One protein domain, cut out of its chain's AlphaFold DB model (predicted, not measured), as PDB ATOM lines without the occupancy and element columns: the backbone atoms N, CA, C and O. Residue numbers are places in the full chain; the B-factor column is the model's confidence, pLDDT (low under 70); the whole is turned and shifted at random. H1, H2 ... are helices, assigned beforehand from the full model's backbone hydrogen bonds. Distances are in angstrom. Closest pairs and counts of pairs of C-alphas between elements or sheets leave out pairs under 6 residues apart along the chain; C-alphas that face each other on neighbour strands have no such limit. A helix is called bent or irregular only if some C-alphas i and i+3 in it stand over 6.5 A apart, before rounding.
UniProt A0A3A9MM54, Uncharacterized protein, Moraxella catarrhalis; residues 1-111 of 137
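AT A GLANCE: This is residues 1 to 111 of the 137 residues of an uncharacterized protein of Moraxella catarrhalis (UniProt A0A3A9MM54). Three helices, H1, H3 and H4, are grouped in a triangle as an up-and-down bundle whose members are noticeably tilted; the short H2 sits at the turn between H1 and H3, and the later part of H3 runs on past its contacts with the other two. H5 is set crosswise at the last part of H4, and a tail, residues 104 to 111, sticks out free. The printed part has 111 residues with five named helices, in the order H1, H2, H3, H4, H5, and no named strand; the class is all helix. It is only just compact, close to loose, with a radius of gyration of the C-alphas of 15.6 A, and its flat outline spans 48 by 37 by 19 A.

HOW THE PARTS SIT: H1, residues 2 to 20, is close to but not clearly touching H2, residues 22 to 26; their closest C-alphas, those of Met 18 and Thr 24, are 6.1 A apart. A tight link leads from H2 to H3, residues 31 to 56, yet these two are apart. H3 touches H1 with residues 34 to 46 alone, closest at the C-alphas of Ala 11 and Ser 38, 4.9 A, at a steep tilt of 41 degrees, opposite ways. H4, residues 66 to 80, is the hub, touching three helices. It touches H1 at a steep tilt of 40 degrees, the same way, closest at the C-alphas of Ala 8 and Gly 77, 4.0 A. H3 and H4 form a helical hairpin at a shallow tilt of 23 degrees, opposite ways; the closest C-alphas, those of Ile 39 and Ala 74, are 5.1 A apart, and H3 touches H4 with residues 35 to 47 alone. H5, residues 89 to 99, touches H4 at residues 76 to 80 alone, with the C-alphas of Phe 76 and Tyr 96 closest at 7.2 A; at 72 degrees the two are only just about perpendicular. H5 is apart from H1, H2 and H3. In H1, H2, H4 and H5 every O i to N i+4 pair is within hydrogen-bond range; in H3, 21 of 22 are.

IN THESE COORDINATES: H1 measures 26.9 A from C-alpha 2 at (40.884, -28.918, 246.348) to C-alpha 20. H3, the longest helix, measures 37.5 A from C-alpha 31 at (36.170, -16.605, 269.919) to C-alpha 56. H4 measures 20.1 A and is neither bent nor irregular, but only just: C-alphas 77 and 80 are 6.1 A apart. H5 measures 15.3 A and ends with C-alpha 99 at (33.826, -9.483, 249.040).

THE WHOLE: The two C-alphas farthest apart, those of Tyr 26 and Tyr 107, are 50.1 A apart. The printed part has no cut and no long link, and residues 100 to 111 hold no named element. Mean pLDDT of the printed part is 90.7; residue 1 and residues 25 to 26 are under 70.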
ATOM      1  N   MET A   1      41.353 -25.355 243.832       60.78
ATOM      2  CA  MET A   1      40.105 -25.527 244.625       60.78
ATOM      3  C   MET A   1      40.159 -26.664 245.645       60.78
ATOM      4  O   MET A   1      39.571 -26.486 246.704       60.78
ATOM      5  N   VAL A   2      40.810 -27.807 245.370       81.00
ATOM      6  CA  VAL A   2      40.884 -28.918 246.348       81.00
ATOM      7  C   VAL A   2      41.572 -28.479 247.645       81.00
ATOM      8  O   VAL A   2      40.993 -28.670 248.707       81.00
ATOM      9  N   HIS A   3      42.711 -27.786 247.542       88.81
ATOM     10  CA  HIS A   3      43.406 -27.144 248.664       88.81
ATOM     11  C   HIS A   3      42.465 -26.252 249.486       88.81
ATOM     12  O   HIS A   3      42.176 -26.548 250.642       88.81
ATOM     13  N   PHE A   4      41.874 -25.229 248.858       94.62
ATOM     14  CA  PHE A   4      40.934 -24.313 249.516       94.62
ATOM     15  C   PHE A   4      39.852 -25.027 250.346       94.62
ATOM     16  O   PHE A   4      39.676 -24.735 251.527       94.62
ATOM     17  N   LEU A   5      39.123 -25.972 249.742       96.12
ATOM     18  CA  LEU A   5      38.022 -26.659 250.423       96.12
ATOM     19  C   LEU A   5      38.516 -27.604 251.522       96.12
ATOM     20  O   LEU A   5      37.883 -27.697 252.574       96.12
ATOM     21  N   PHE A   6      39.642 -28.281 251.294       96.19
ATOM     22  CA  PHE A   6      40.254 -29.156 252.285       96.19
ATOM     23  C   PHE A   6      40.654 -28.364 253.535       96.19
ATOM     24  O   PHE A   6      40.202 -28.681 254.635       96.19
ATOM     25  N   TYR A   7      41.400 -27.270 253.373       97.62
ATOM     26  CA  TYR A   7      41.849 -26.461 254.508       97.62
ATOM     27  C   TYR A   7      40.724 -25.651 255.160       97.62
ATOM     28  O   TYR A   7      40.768 -25.425 256.370       97.62
ATOM     29  N   ALA A   8      39.667 -25.305 254.419       98.00
ATOM     30  CA  ALA A   8      38.429 -24.801 255.011       98.00
ATOM     31  C   ALA A   8      37.789 -25.823 255.957       98.00
ATOM     32  O   ALA A   8      37.419 -25.482 257.083       98.00
ATOM     33  N   SER A   9      37.697 -27.083 255.527       97.12
ATOM     34  CA  SER A   9      37.168 -28.166 256.355       97.12
ATOM     35  C   SER A   9      38.044 -28.425 257.584       97.12
ATOM     36  O   SER A   9      37.514 -28.531 258.691       97.12
ATOM     37  N   GLU A  10      39.369 -28.477 257.420       98.12
ATOM     38  CA  GLU A  10      40.320 -28.683 258.524       98.12
ATOM     39  C   GLU A  10      40.203 -27.574 259.579       98.12
ATOM     40  O   GLU A  10      40.075 -27.852 260.774       98.12
ATOM     41  N   ALA A  11      40.192 -26.308 259.152       98.38
ATOM     42  CA  ALA A  11      40.095 -25.173 260.062       98.38
ATOM     43  C   ALA A  11      38.726 -25.106 260.757       98.38
ATOM     44  O   ALA A  11      38.651 -24.859 261.962       98.38
ATOM     45  N   TYR A  12      37.634 -25.360 260.029       98.06
ATOM     46  CA  TYR A  12      36.296 -25.390 260.618       98.06
ATOM     47  C   TYR A  12      36.133 -26.528 261.636       98.06
ATOM     48  O   TYR A  12      35.584 -26.314 262.718       98.06
ATOM     49  N   SER A  13      36.632 -27.722 261.313       97.69
ATOM     50  CA  SER A  13      36.547 -28.893 262.193       97.69
ATOM     51  C   SER A  13      37.325 -28.669 263.485       97.69
ATOM     52  O   SER A  13      36.780 -28.876 264.567       97.69
ATOM     53  N   HIS A  14      38.546 -28.135 263.385       97.12
ATOM     54  CA  HIS A  14      39.351 -27.784 264.554       97.12
ATOM     55  C   HIS A  14      38.688 -26.683 265.401       97.12
ATOM     56  O   HIS A  14      38.655 -26.777 266.627       97.12
ATOM     57  N   LYS A  15      38.082 -25.663 264.769       96.69
ATOM     58  CA  LYS A  15      37.293 -24.640 265.479       96.69
ATOM     59  C   LYS A  15      36.160 -25.279 266.277       96.69
ATOM     60  O   LYS A  15      35.984 -24.957 267.449       96.69
ATOM     61  N   LYS A  16      35.396 -26.170 265.642       95.75
ATOM     62  CA  LYS A  16      34.274 -26.867 266.273       95.75
ATOM     63  C   LYS A  16      34.744 -27.698 267.469       95.75
ATOM     64  O   LYS A  16      34.183 -27.551 268.548       95.75
ATOM     65  N   GLU A  17      35.807 -28.482 267.303       94.88
ATOM     66  CA  GLU A  17      36.402 -29.278 268.382       94.88
ATOM     67  C   GLU A  17      36.824 -28.402 269.566       94.88
ATOM     68  O   GLU A  17      36.484 -28.693 270.710       94.88
ATOM     69  N   MET A  18      37.506 -27.282 269.305       93.19
ATOM     70  CA  MET A  18      37.900 -26.346 270.356       93.19
ATOM     71  C   MET A  18      36.691 -25.765 271.095       93.19
ATOM     72  O   MET A  18      36.729 -25.673 272.319       93.19
ATOM     73  N   MET A  19      35.632 -25.382 270.380       90.81
ATOM     74  CA  MET A  19      34.409 -24.835 270.980       90.81
ATOM     75  C   MET A  19      33.628 -25.873 271.798       90.81
ATOM     76  O   MET A  19      32.975 -25.509 272.773       90.81
ATOM     77  N   GLU A  20      33.685 -27.146 271.410       91.19
ATOM     78  CA  GLU A  20      33.020 -28.255 272.105       91.19
ATOM     79  C   GLU A  20      33.853 -28.802 273.278       91.19
ATOM     80  O   GLU A  20      33.306 -29.453 274.169       91.19
ATOM     81  N   ASN A  21      35.159 -28.520 273.320       88.44
ATOM     82  CA  ASN A  21      36.062 -29.009 274.357       88.44
ATOM     83  C   ASN A  21      35.947 -28.187 275.667       88.44
ATOM     84  O   ASN A  21      36.279 -26.995 275.684       88.44
ATOM     85  N   PRO A  22      35.569 -28.808 276.805       77.94
ATOM     86  CA  PRO A  22      35.436 -28.122 278.094       77.94
ATOM     87  C   PRO A  22      36.726 -27.455 278.594       77.94
ATOM     88  O   PRO A  22      36.672 -26.422 279.262       77.94
ATOM     89  N   SER A  23      37.896 -28.004 278.257       79.44
ATOM     90  CA  SER A  23      39.193 -27.423 278.624       79.44
ATOM     91  C   SER A  23      39.453 -26.087 277.925       79.44
ATOM     92  O   SER A  23      40.161 -25.241 278.464       79.44
ATOM     93  N   THR A  24      38.853 -25.854 276.756       76.00
ATOM     94  CA  THR A  24      38.945 -24.567 276.056       76.00
ATOM     95  C   THR A  24      38.200 -23.468 276.808       76.00
ATOM     96  O   THR A  24      38.705 -22.352 276.922       76.00
ATOM     97  N   SER A  25      37.037 -23.804 277.378       66.25
ATOM     98  CA  SER A  25      36.288 -22.920 278.278       66.25
ATOM     99  C   SER A  25      37.095 -22.605 279.543       66.25
ATOM    100  O   SER A  25      37.186 -21.450 279.951       66.25
ATOM    101  N   TYR A  26      37.782 -23.608 280.104       66.75
ATOM    102  CA  TYR A  26      38.663 -23.432 281.264       66.75
ATOM    103  C   TYR A  26      39.850 -22.491 280.992       66.75
ATOM    104  O   TYR A  26      40.256 -21.735 281.868       66.75
ATOM    105  N   LEU A  27      40.392 -22.505 279.770       81.25
ATOM    106  CA  LEU A  27      41.453 -21.588 279.340       81.25
ATOM    107  C   LEU A  27      40.957 -20.153 279.087       81.25
ATOM    108  O   LEU A  27      41.785 -19.270 278.879       81.25
ATOM    109  N   GLY A  28      39.641 -19.912 279.083       81.88
ATOM    110  CA  GLY A  28      39.063 -18.584 278.870       81.88
ATOM    111  C   GLY A  28      39.342 -17.998 277.484       81.88
ATOM    112  O   GLY A  28      39.372 -16.778 277.343       81.88
ATOM    113  N   LEU A  29      39.577 -18.843 276.470       87.25
ATOM    114  CA  LEU A  29      39.888 -18.366 275.123       87.25
ATOM    115  C   LEU A  29      38.694 -17.627 274.514       87.25
ATOM    116  O   LEU A  29      37.562 -18.115 274.508       87.25
ATOM    117  N   THR A  30      38.970 -16.468 273.931       91.19
ATOM    118  CA  THR A  30      38.000 -15.707 273.151       91.19
ATOM    119  C   THR A  30      37.692 -16.402 271.825       91.19
ATOM    120  O   THR A  30      38.478 -17.192 271.292       91.19
ATOM    121  N   GLN A  31      36.551 -16.060 271.223       90.62
ATOM    122  CA  GLN A  31      36.170 -16.605 269.919       90.62
ATOM    123  C   GLN A  31      37.198 -16.276 268.823       90.62
ATOM    124  O   GLN A  31      37.491 -17.128 267.986       90.62
ATOM    125  N   GLN A  32      37.799 -15.081 268.852       93.69
ATOM    126  CA  GLN A  32      38.847 -14.703 267.897       93.69
ATOM    127  C   GLN A  32      40.127 -15.529 268.076       93.69
ATOM    128  O   GLN A  32      40.748 -15.920 267.088       93.69
ATOM    129  N   GLU A  33      40.506 -15.860 269.311       94.44
ATOM    130  CA  GLU A  33      41.661 -16.726 269.564       94.44
ATOM    131  C   GLU A  33      41.426 -18.152 269.068       94.44
ATOM    132  O   GLU A  33      42.338 -18.757 268.502       94.44
ATOM    133  N   ILE A  34      40.210 -18.684 269.227       94.88
ATOM    134  CA  ILE A  34      39.836 -19.999 268.689       94.88
ATOM    135  C   ILE A  34      39.926 -19.995 267.158       94.88
ATOM    136  O   ILE A  34      40.513 -20.909 266.573       94.88
ATOM    137  N   VAL A  35      39.400 -18.954 266.503       96.81
ATOM    138  CA  VAL A  35      39.500 -18.780 265.046       96.81
ATOM    139  C   VAL A  35      40.966 -18.731 264.611       96.81
ATOM    140  O   VAL A  35      41.379 -19.531 263.772       96.81
ATOM    141  N   SER A  36      41.780 -17.874 265.233       97.25
ATOM    142  CA  SER A  36      43.206 -17.733 264.913       97.25
ATOM    143  C   SER A  36      43.983 -19.039 265.111       97.25
ATOM    144  O   SER A  36      44.759 -19.450 264.244       97.25
ATOM    145  N   LYS A  37      43.756 -19.756 266.217       96.38
ATOM    146  CA  LYS A  37      44.385 -21.064 266.467       96.38
ATOM    147  C   LYS A  37      43.977 -22.103 265.425       96.38
ATOM    148  O   LYS A  37      44.826 -22.883 265.001       96.38
ATOM    149  N   SER A  38      42.724 -22.083 264.979       97.88
ATOM    150  CA  SER A  38      42.208 -23.027 263.982       97.88
ATOM    151  C   SER A  38      42.748 -22.756 262.577       97.88
ATOM    152  O   SER A  38      43.130 -23.696 261.882       97.88
ATOM    153  N   ILE A  39      42.890 -21.482 262.191       98.19
ATOM    154  CA  ILE A  39      43.581 -21.095 260.950       98.19
ATOM    155  C   ILE A  39      45.038 -21.567 261.000       98.19
ATOM    156  O   ILE A  39      45.506 -22.253 260.095       98.19
ATOM    157  N   ASN A  40      45.746 -21.271 262.094       97.56
ATOM    158  CA  ASN A  40      47.143 -21.673 262.271       97.56
ATOM    159  C   ASN A  40      47.334 -23.197 262.252       97.56
ATOM    160  O   ASN A  40      48.346 -23.680 261.743       97.56
ATOM    161  N   HIS A  41      46.391 -23.960 262.811       97.50
ATOM    162  CA  HIS A  41      46.404 -25.420 262.746       97.50
ATOM    163  C   HIS A  41      46.359 -25.906 261.291       97.50
ATOM    164  O   HIS A  41      47.241 -26.657 260.869       97.50
ATOM    165  N   ALA A  42      45.388 -25.429 260.509       97.75
ATOM    166  CA  ALA A  42      45.229 -25.806 259.108       97.75
ATOM    167  C   ALA A  42      46.442 -25.394 258.252       97.75
ATOM    168  O   ALA A  42      46.988 -26.218 257.525       97.75
ATOM    169  N   VAL A  43      46.955 -24.170 258.416       96.31
ATOM    170  CA  VAL A  43      48.149 -23.691 257.693       96.31
ATOM    171  C   VAL A  43      49.375 -24.557 257.984       96.31
ATOM    172  O   VAL A  43      50.108 -24.928 257.069       96.31
ATOM    173  N   LYS A  44      49.602 -24.949 259.246       97.00
ATOM    174  CA  LYS A  44      50.707 -25.861 259.599       97.00
ATOM    175  C   LYS A  44      50.585 -27.218 258.905       97.00
ATOM    176  O   LYS A  44      51.606 -27.810 258.558       97.00
ATOM    177  N   ARG A  45      49.359 -27.711 258.707       96.00
ATOM    178  CA  ARG A  45      49.093 -28.937 257.942       96.00
ATOM    179  C   ARG A  45      49.428 -28.740 256.458       96.00
ATOM    180  O   ARG A  45      50.037 -29.642 255.895       96.00
ATOM    181  N   GLY A  46      49.133 -27.569 255.887       94.38
ATOM    182  CA  GLY A  46      49.581 -27.124 254.554       94.38
ATOM    183  C   GLY A  46      51.087 -27.243 254.384       94.38
ATOM    184  O   GLY A  46      51.578 -28.067 253.621       94.38
ATOM    185  N   TYR A  47      51.843 -26.546 255.231       95.69
ATOM    186  CA  TYR A  47      53.307 -26.624 255.226       95.69
ATOM    187  C   TYR A  47      53.857 -28.051 255.357       95.69
ATOM    188  O   TYR A  47      54.875 -28.389 254.748       95.69
ATOM    189  N   LEU A  48      53.223 -28.896 256.176       94.81
ATOM    190  CA  LEU A  48      53.639 -30.289 256.316       94.81
ATOM    191  C   LEU A  48      53.370 -31.092 255.038       94.81
ATOM    192  O   LEU A  48      54.235 -31.874 254.644       94.81
ATOM    193  N   GLN A  49      52.208 -30.903 254.412       92.00
ATOM    194  CA  GLN A  49      51.859 -31.544 253.148       92.00
ATOM    195  C   GLN A  49      52.864 -31.161 252.058       92.00
ATOM    196  O   GLN A  49      53.533 -32.042 251.529       92.00
ATOM    197  N   GLU A  50      53.109 -29.866 251.853       92.00
ATOM    198  CA  GLU A  50      54.052 -29.371 250.841       92.00
ATOM    199  C   GLU A  50      55.484 -29.890 251.056       92.00
ATOM    200  O   GLU A  50      56.226 -30.221 250.122       92.00
ATOM    201  N   LYS A  51      55.896 -30.037 252.322       92.88
ATOM    202  CA  LYS A  51      57.181 -30.659 252.666       92.88
ATOM    203  C   LYS A  51      57.232 -32.144 252.295       92.88
ATOM    204  O   LYS A  51      58.289 -32.621 251.882       92.88
ATOM    205  N   LEU A  52      56.140 -32.886 252.468       91.81
ATOM    206  CA  LEU A  52      56.059 -34.295 252.070       91.81
ATOM    207  C   LEU A  52      55.999 -34.438 250.544       91.81
ATOM    208  O   LEU A  52      56.658 -35.320 249.983       91.81
ATOM    209  N   ASP A  53      55.282 -33.543 249.873       88.06
ATOM    210  CA  ASP A  53      55.159 -33.521 248.418       88.06
ATOM    211  C   ASP A  53      56.481 -33.156 247.751       88.06
ATOM    212  O   ASP A  53      56.822 -33.737 246.725       88.06
ATOM    213  N   SER A  54      57.325 -32.350 248.402       88.81
ATOM    214  CA  SER A  54      58.704 -32.096 247.952       88.81
ATOM    215  C   SER A  54      59.542 -33.377 247.792       88.81
ATOM    216  O   SER A  54      60.577 -33.354 247.130       88.81
ATOM    217  N   ILE A  55      59.114 -34.490 248.398       88.94
ATOM    218  CA  ILE A  55      59.746 -35.810 248.280       88.94
ATOM    219  C   ILE A  55      58.948 -36.713 247.330       88.94
ATOM    220  O   ILE A  55      59.534 -37.383 246.482       88.94
ATOM    221  N   LYS A  56      57.618 -36.770 247.483       89.12
ATOM    222  CA  LYS A  56      56.759 -37.742 246.778       89.12
ATOM    223  C   LYS A  56      56.261 -37.267 245.415       89.12
ATOM    224  O   LYS A  56      56.105 -38.080 244.508       89.12
ATOM    225  N   ALA A  57      56.013 -35.971 245.278       86.12
ATOM    226  CA  ALA A  57      55.530 -35.330 244.065       86.12
ATOM    227  C   ALA A  57      56.224 -33.965 243.873       86.12
ATOM    228  O   ALA A  57      55.562 -32.929 243.901       86.12
ATOM    229  N   PRO A  58      57.554 -33.932 243.633       82.56
ATOM    230  CA  PRO A  58      58.315 -32.676 243.608       82.56
ATOM    231  C   PRO A  58      57.843 -31.677 242.545       82.56
ATOM    232  O   PRO A  58      58.151 -30.494 242.624       82.56
ATOM    233  N   HIS A  59      57.112 -32.156 241.536       81.81
ATOM    234  CA  HIS A  59      56.520 -31.330 240.488       81.81
ATOM    235  C   HIS A  59      55.325 -30.494 240.946       81.81
ATOM    236  O   HIS A  59      54.982 -29.544 240.254       81.81
ATOM    237  N   SER A  60      54.717 -30.843 242.079       80.44
ATOM    238  CA  SER A  60      53.533 -30.180 242.628       80.44
ATOM    239  C   SER A  60      53.826 -29.390 243.902       80.44
ATOM    240  O   SER A  60      52.965 -28.652 244.346       80.44
ATOM    241  N   ALA A  61      55.002 -29.563 244.508       86.81
ATOM    242  CA  ALA A  61      55.286 -29.022 245.831       86.81
ATOM    243  C   ALA A  61      55.628 -27.528 245.802       86.81
ATOM    244  O   ALA A  61      56.543 -27.107 245.096       86.81
ATOM    245  N   TYR A  62      54.980 -26.764 246.677       86.19
ATOM    246  CA  TYR A  62      55.064 -25.315 246.813       86.19
ATOM    247  C   TYR A  62      54.823 -24.604 245.482       86.19
ATOM    248  O   TYR A  62      55.546 -23.653 245.143       86.19
ATOM    249  N   SER A  63      53.818 -25.063 244.731       83.62
ATOM    250  CA  SER A  63      53.393 -24.362 243.530       83.62
ATOM    251  C   SER A  63      52.845 -22.976 243.896       83.62
ATOM    252  O   SER A  63      52.669 -22.630 245.068       83.62
ATOM    253  N   TYR A  64      52.631 -22.136 242.884       80.00
ATOM    254  CA  TYR A  64      52.366 -20.702 243.041       80.00
ATOM    255  C   TYR A  64      51.320 -20.357 244.111       80.00
ATOM    256  O   TYR A  64      51.521 -19.410 244.876       80.00
ATOM    257  N   GLU A  65      50.242 -21.142 244.182       83.44
ATOM    258  CA  GLU A  65      49.037 -20.815 244.947       83.44
ATOM    259  C   GLU A  65      48.652 -21.873 245.991       83.44
ATOM    260  O   GLU A  65      47.584 -21.744 246.583       83.44
ATOM    261  N   ASP A  66      49.490 -22.878 246.273       89.25
ATOM    262  CA  ASP A  66      49.131 -23.935 247.236       89.25
ATOM    263  C   ASP A  66      48.954 -23.362 248.647       89.25
ATOM    264  O   ASP A  66      47.838 -23.288 249.154       89.25
ATOM    265  N   LEU A  67      50.024 -22.837 249.256       93.62
ATOM    266  CA  LEU A  67      49.956 -22.254 250.603       93.62
ATOM    267  C   LEU A  67      49.019 -21.034 250.714       93.62
ATOM    268  O   LEU A  67      48.327 -20.923 251.733       93.62
ATOM    269  N   PRO A  68      48.944 -20.119 249.724       93.31
ATOM    270  CA  PRO A  68      47.907 -19.091 249.709       93.31
ATOM    271  C   PRO A  68      46.492 -19.680 249.679       93.31
ATOM    272  O   PRO A  68      45.639 -19.272 250.473       93.31
ATOM    273  N   SER A  69      46.226 -20.675 248.825       92.88
ATOM    274  CA  SER A  69      44.923 -21.344 248.760       92.88
ATOM    275  C   SER A  69      44.590 -22.060 250.069       92.88
ATOM    276  O   SER A  69      43.423 -22.048 250.471       92.88
ATOM    277  N   ASP A  70      45.571 -22.679 250.724       96.06
ATOM    278  CA  ASP A  70      45.415 -23.328 252.025       96.06
ATOM    279  C   ASP A  70      45.013 -22.304 253.089       96.06
ATOM    280  O   ASP A  70      44.049 -22.502 253.830       96.06
ATOM    281  N   TYR A  71      45.728 -21.177 253.136       96.94
ATOM    282  CA  TYR A  71      45.474 -20.096 254.079       96.94
ATOM    283  C   TYR A  71      44.084 -19.487 253.892       96.94
ATOM    284  O   TYR A  71      43.310 -19.430 254.850       96.94
ATOM    285  N   TYR A  72      43.724 -19.077 252.674       95.94
ATOM    286  CA  TYR A  72      42.412 -18.480 252.426       95.94
ATOM    287  C   TYR A  72      41.270 -19.481 252.610       95.94
ATOM    288  O   TYR A  72      40.190 -19.085 253.051       95.94
ATOM    289  N   GLY A  73      41.508 -20.767 252.334       97.19
ATOM    290  CA  GLY A  73      40.592 -21.845 252.696       97.19
ATOM    291  C   GLY A  73      40.376 -21.904 254.203       97.19
ATOM    292  O   GLY A  73      39.241 -21.840 254.678       97.19
ATOM    293  N   ALA A  74      41.464 -21.937 254.971       98.19
ATOM    294  CA  ALA A  74      41.418 -21.963 256.427       98.19
ATOM    295  C   ALA A  74      40.705 -20.737 257.024       98.19
ATOM    296  O   ALA A  74      39.882 -20.889 257.930       98.19
ATOM    297  N   VAL A  75      40.972 -19.535 256.498       97.88
ATOM    298  CA  VAL A  75      40.279 -18.295 256.888       97.88
ATOM    299  C   VAL A  75      38.785 -18.410 256.611       97.88
ATOM    300  O   VAL A  75      37.986 -18.162 257.514       97.88
ATOM    301  N   PHE A  76      38.389 -18.852 255.415       98.00
ATOM    302  CA  PHE A  76      36.982 -19.062 255.089       98.00
ATOM    303  C   PHE A  76      36.316 -20.035 256.072       98.00
ATOM    304  O   PHE A  76      35.307 -19.693 256.687       98.00
ATOM    305  N   GLY A  77      36.898 -21.216 256.289       97.75
ATOM    306  CA  GLY A  77      36.326 -22.237 257.169       97.75
ATOM    307  C   GLY A  77      36.218 -21.801 258.633       97.75
ATOM    308  O   GLY A  77      35.194 -22.012 259.290       97.75
ATOM    309  N   ALA A  78      37.257 -21.159 259.165       97.75
ATOM    310  CA  ALA A  78      37.264 -20.726 260.556       97.75
ATOM    311  C   ALA A  78      36.419 -19.464 260.786       97.75
ATOM    312  O   ALA A  78      35.723 -19.395 261.801       97.75
ATOM    313  N   ASN A  79      36.437 -18.498 259.867       96.50
ATOM    314  CA  ASN A  79      35.926 -17.147 260.115       96.50
ATOM    315  C   ASN A  79      34.636 -16.788 259.353       96.50
ATOM    316  O   ASN A  79      33.873 -15.965 259.845       96.50
ATOM    317  N   HIS A  80      34.357 -17.403 258.197       96.31
ATOM    318  CA  HIS A  80      33.229 -17.007 257.334       96.31
ATOM    319  C   HIS A  80      32.170 -18.097 257.152       96.31
ATOM    320  O   HIS A  80      30.994 -17.780 256.984       96.31
ATOM    321  N   PHE A  81      32.561 -19.373 257.184       97.38
ATOM    322  CA  PHE A  81      31.623 -20.473 257.012       97.38
ATOM    323  C   PHE A  81      30.659 -20.570 258.199       97.38
ATOM    324  O   PHE A  81      31.072 -20.725 259.357       97.38
ATOM    325  N   ASP A  82      29.368 -20.538 257.876       96.38
ATOM    326  CA  ASP A  82      28.272 -20.703 258.819       96.38
ATOM    327  C   ASP A  82      27.307 -21.803 258.333       96.38
ATOM    328  O   ASP A  82      26.560 -21.602 257.366       96.38
ATOM    329  N   PRO A  83      27.264 -22.969 259.008       95.12
ATOM    330  CA  PRO A  83      26.353 -24.054 258.647       95.12
ATOM    331  C   PRO A  83      24.879 -23.733 258.939       95.12
ATOM    332  O   PRO A  83      24.004 -24.456 258.468       95.12
ATOM    333  N   LYS A  84      24.584 -22.697 259.737       96.50
ATOM    334  CA  LYS A  84      23.215 -22.265 260.071       96.50
ATOM    335  C   LYS A  84      22.718 -21.143 259.161       96.50
ATOM    336  O   LYS A  84      21.580 -20.690 259.311       96.50
ATOM    337  N   SER A  85      23.555 -20.695 258.230       96.44
ATOM    338  CA  SER A  85      23.207 -19.641 257.293       96.44
ATOM    339  C   SER A  85      22.041 -20.048 256.392       96.44
ATOM    340  O   SER A  85      21.889 -21.208 256.011       96.44
ATOM    341  N   LYS A  86      21.221 -19.065 256.008       97.38
ATOM    342  CA  LYS A  86      20.103 -19.260 255.067       97.38
ATOM    343  C   LYS A  86      20.561 -19.365 253.610       97.38
ATOM    344  O   LYS A  86      19.765 -19.740 252.754       97.38
ATOM    345  N   ILE A  87      21.810 -18.997 253.321       97.44
ATOM    346  CA  ILE A  87      22.394 -19.093 251.982       97.44
ATOM    347  C   ILE A  87      23.191 -20.390 251.828       97.44
ATOM    348  O   ILE A  87      23.784 -20.896 252.782       97.44
ATOM    349  N   SER A  88      23.207 -20.927 250.607       97.19
ATOM    350  CA  SER A  88      23.889 -22.187 250.306       97.19
ATOM    351  C   SER A  88      25.399 -22.089 250.533       97.19
ATOM    352  O   SER A  88      25.989 -21.010 250.471       97.19
ATOM    353  N   PHE A  89      26.051 -23.234 250.734       95.19
ATOM    354  CA  PHE A  89      27.511 -23.310 250.851       95.19
ATOM    355  C   PHE A  89      28.230 -22.663 249.657       95.19
ATOM    356  O   PHE A  89      29.144 -21.862 249.840       95.19
ATOM    357  N   GLY A  90      27.763 -22.941 248.435       95.19
ATOM    358  CA  GLY A  90      28.301 -22.316 247.226       95.19
ATOM    359  C   GLY A  90      28.137 -20.795 247.226       95.19
ATOM    360  O   GLY A  90      29.056 -20.085 246.829       95.19
ATOM    361  N   GLN A  91      27.014 -20.280 247.743       96.25
ATOM    362  CA  GLN A  91      26.804 -18.840 247.883       96.25
ATOM    363  C   GLN A  91      27.732 -18.219 248.936       96.25
ATOM    364  O   GLN A  91      28.209 -17.107 248.736       96.25
ATOM    365  N   GLN A  92      28.019 -18.920 250.038       97.00
ATOM    366  CA  GLN A  92      28.981 -18.454 251.045       97.00
ATOM    367  C   GLN A  92      30.394 -18.346 250.459       97.00
ATOM    368  O   GLN A  92      31.047 -17.323 250.648       97.00
ATOM    369  N   ILE A  93      30.838 -19.355 249.696       94.75
ATOM    370  CA  ILE A  93      32.127 -19.317 248.983       94.75
ATOM    371  C   ILE A  93      32.149 -18.165 247.982       94.75
ATOM    372  O   ILE A  93      33.097 -17.385 247.962       94.75
ATOM    373  N   TYR A  94      31.097 -18.046 247.166       93.25
ATOM    374  CA  TYR A  94      30.989 -16.970 246.188       93.25
ATOM    375  C   TYR A  94      31.114 -15.608 246.867       93.25
ATOM    376  O   TYR A  94      31.937 -14.803 246.451       93.25
ATOM    377  N   ASN A  95      30.354 -15.370 247.940       94.19
ATOM    378  CA  ASN A  95      30.399 -14.110 248.677       94.19
ATOM    379  C   ASN A  95      31.797 -13.840 249.240       94.19
ATOM    380  O   ASN A  95      32.292 -12.733 249.067       94.19
ATOM    381  N   TYR A  96      32.453 -14.842 249.833       95.00
ATOM    382  CA  TYR A  96      33.820 -14.711 250.337       95.00
ATOM    383  C   TYR A  96      34.800 -14.285 249.231       95.00
ATOM    384  O   TYR A  96      35.515 -13.299 249.380       95.00
ATOM    385  N   PHE A  97      34.774 -14.947 248.073       91.88
ATOM    386  CA  PHE A  97      35.624 -14.570 246.938       91.88
ATOM    387  C   PHE A  97      35.327 -13.167 246.408       91.88
ATOM    388  O   PHE A  97      36.241 -12.419 246.070       91.88
ATOM    389  N   LYS A  98      34.049 -12.796 246.339       89.75
ATOM    390  CA  LYS A  98      33.612 -11.512 245.784       89.75
ATOM    391  C   LYS A  98      33.878 -10.333 246.721       89.75
ATOM    392  O   LYS A  98      34.038  -9.223 246.230       89.75
ATOM    393  N   GLN A  99      33.828 -10.551 248.033       88.12
ATOM    394  CA  GLN A  99      33.826  -9.483 249.040       88.12
ATOM    395  C   GLN A  99      35.156  -9.374 249.786       88.12
ATOM    396  O   GLN A  99      35.590  -8.259 250.050       88.12
ATOM    397  N   GLU A 100      35.801 -10.500 250.099       86.94
ATOM    398  CA  GLU A 100      37.033 -10.520 250.902       86.94
ATOM    399  C   GLU A 100      38.288 -10.605 250.033       86.94
ATOM    400  O   GLU A 100      39.309 -10.005 250.355       86.94
ATOM    401  N   LEU A 101      38.225 -11.353 248.926       84.50
ATOM    402  CA  LEU A 101      39.390 -11.590 248.064       84.50
ATOM    403  C   LEU A 101      39.424 -10.716 246.804       84.50
ATOM    404  O   LEU A 101      40.382 -10.819 246.043       84.50
ATOM    405  N   ASP A 102      38.385  -9.907 246.564       82.50
ATOM    406  CA  ASP A 102      38.211  -9.093 245.347       82.50
ATOM    407  C   ASP A 102      38.587  -9.860 244.063       82.50
ATOM    408  O   ASP A 102      39.357  -9.390 243.223       82.50
ATOM    409  N   VAL A 103      38.100 -11.104 243.934       73.69
ATOM    410  CA  VAL A 103      38.524 -11.978 242.832       73.69
ATOM    411  C   VAL A 103      38.146 -11.348 241.492       73.69
ATOM    412  O   VAL A 103      36.970 -11.233 241.133       73.69
ATOM    413  N   LYS A 104      39.177 -10.978 240.732       72.81
ATOM    414  CA  LYS A 104      39.070 -10.517 239.350       72.81
ATOM    415  C   LYS A 104      39.025 -11.714 238.404       72.81
ATOM    416  O   LYS A 104      39.359 -12.844 238.754       72.81
ATOM    417  N   SER A 105      38.606 -11.449 237.172       81.19
ATOM    418  CA  SER A 105      38.697 -12.424 236.087       81.19
ATOM    419  C   SER A 105      40.111 -13.023 236.000       81.19
ATOM    420  O   SER A 105      41.068 -12.249 236.069       81.19
ATOM    421  N   PRO A 106      40.274 -14.347 235.804       79.75
ATOM    422  CA  PRO A 106      41.594 -14.970 235.683       79.75
ATOM    423  C   PRO A 106      42.419 -14.366 234.540       79.75
ATOM    424  O   PRO A 106      43.633 -14.275 234.668       79.75
ATOM    425  N   TYR A 107      41.768 -13.850 233.487       83.25
ATOM    426  CA  TYR A 107      42.417 -13.120 232.387       83.25
ATOM    427  C   TYR A 107      43.189 -11.864 232.837       83.25
ATOM    428  O   TYR A 107      43.981 -11.330 232.069       83.25
ATOM    429  N   HIS A 108      42.944 -11.363 234.052       83.56
ATOM    430  CA  HIS A 108      43.665 -10.229 234.634       83.56
ATOM    431  C   HIS A 108      44.854 -10.649 235.509       83.56
ATOM    432  O   HIS A 108      45.537  -9.775 236.040       83.56
ATOM    433  N   ALA A 109      45.102 -11.950 235.697       80.50
ATOM    434  CA  ALA A 109      46.262 -12.404 236.451       80.50
ATOM    435  C   ALA A 109      47.557 -11.999 235.712       80.50
ATOM    436  O   ALA A 109      47.646 -12.217 234.500       80.50
ATOM    437  N   PRO A 110      48.576 -11.451 236.405       82.19
ATOM    438  CA  PRO A 110      49.818 -10.998 235.772       82.19
ATOM    439  C   PRO A 110      50.531 -12.067 234.938       82.19
ATOM    440  O   PRO A 110      51.186 -11.743 233.954       82.19
ATOM    441  N   ASN A 111      50.376 -13.335 235.317       79.50
ATOM    442  CA  ASN A 111      50.972 -14.493 234.659       79.50
ATOM    443  C   ASN A 111      49.984 -15.268 233.771       79.50
ATOM    444  O   ASN A 111      50.305 -16.380 233.361       79.50
TER     445      ASN A 111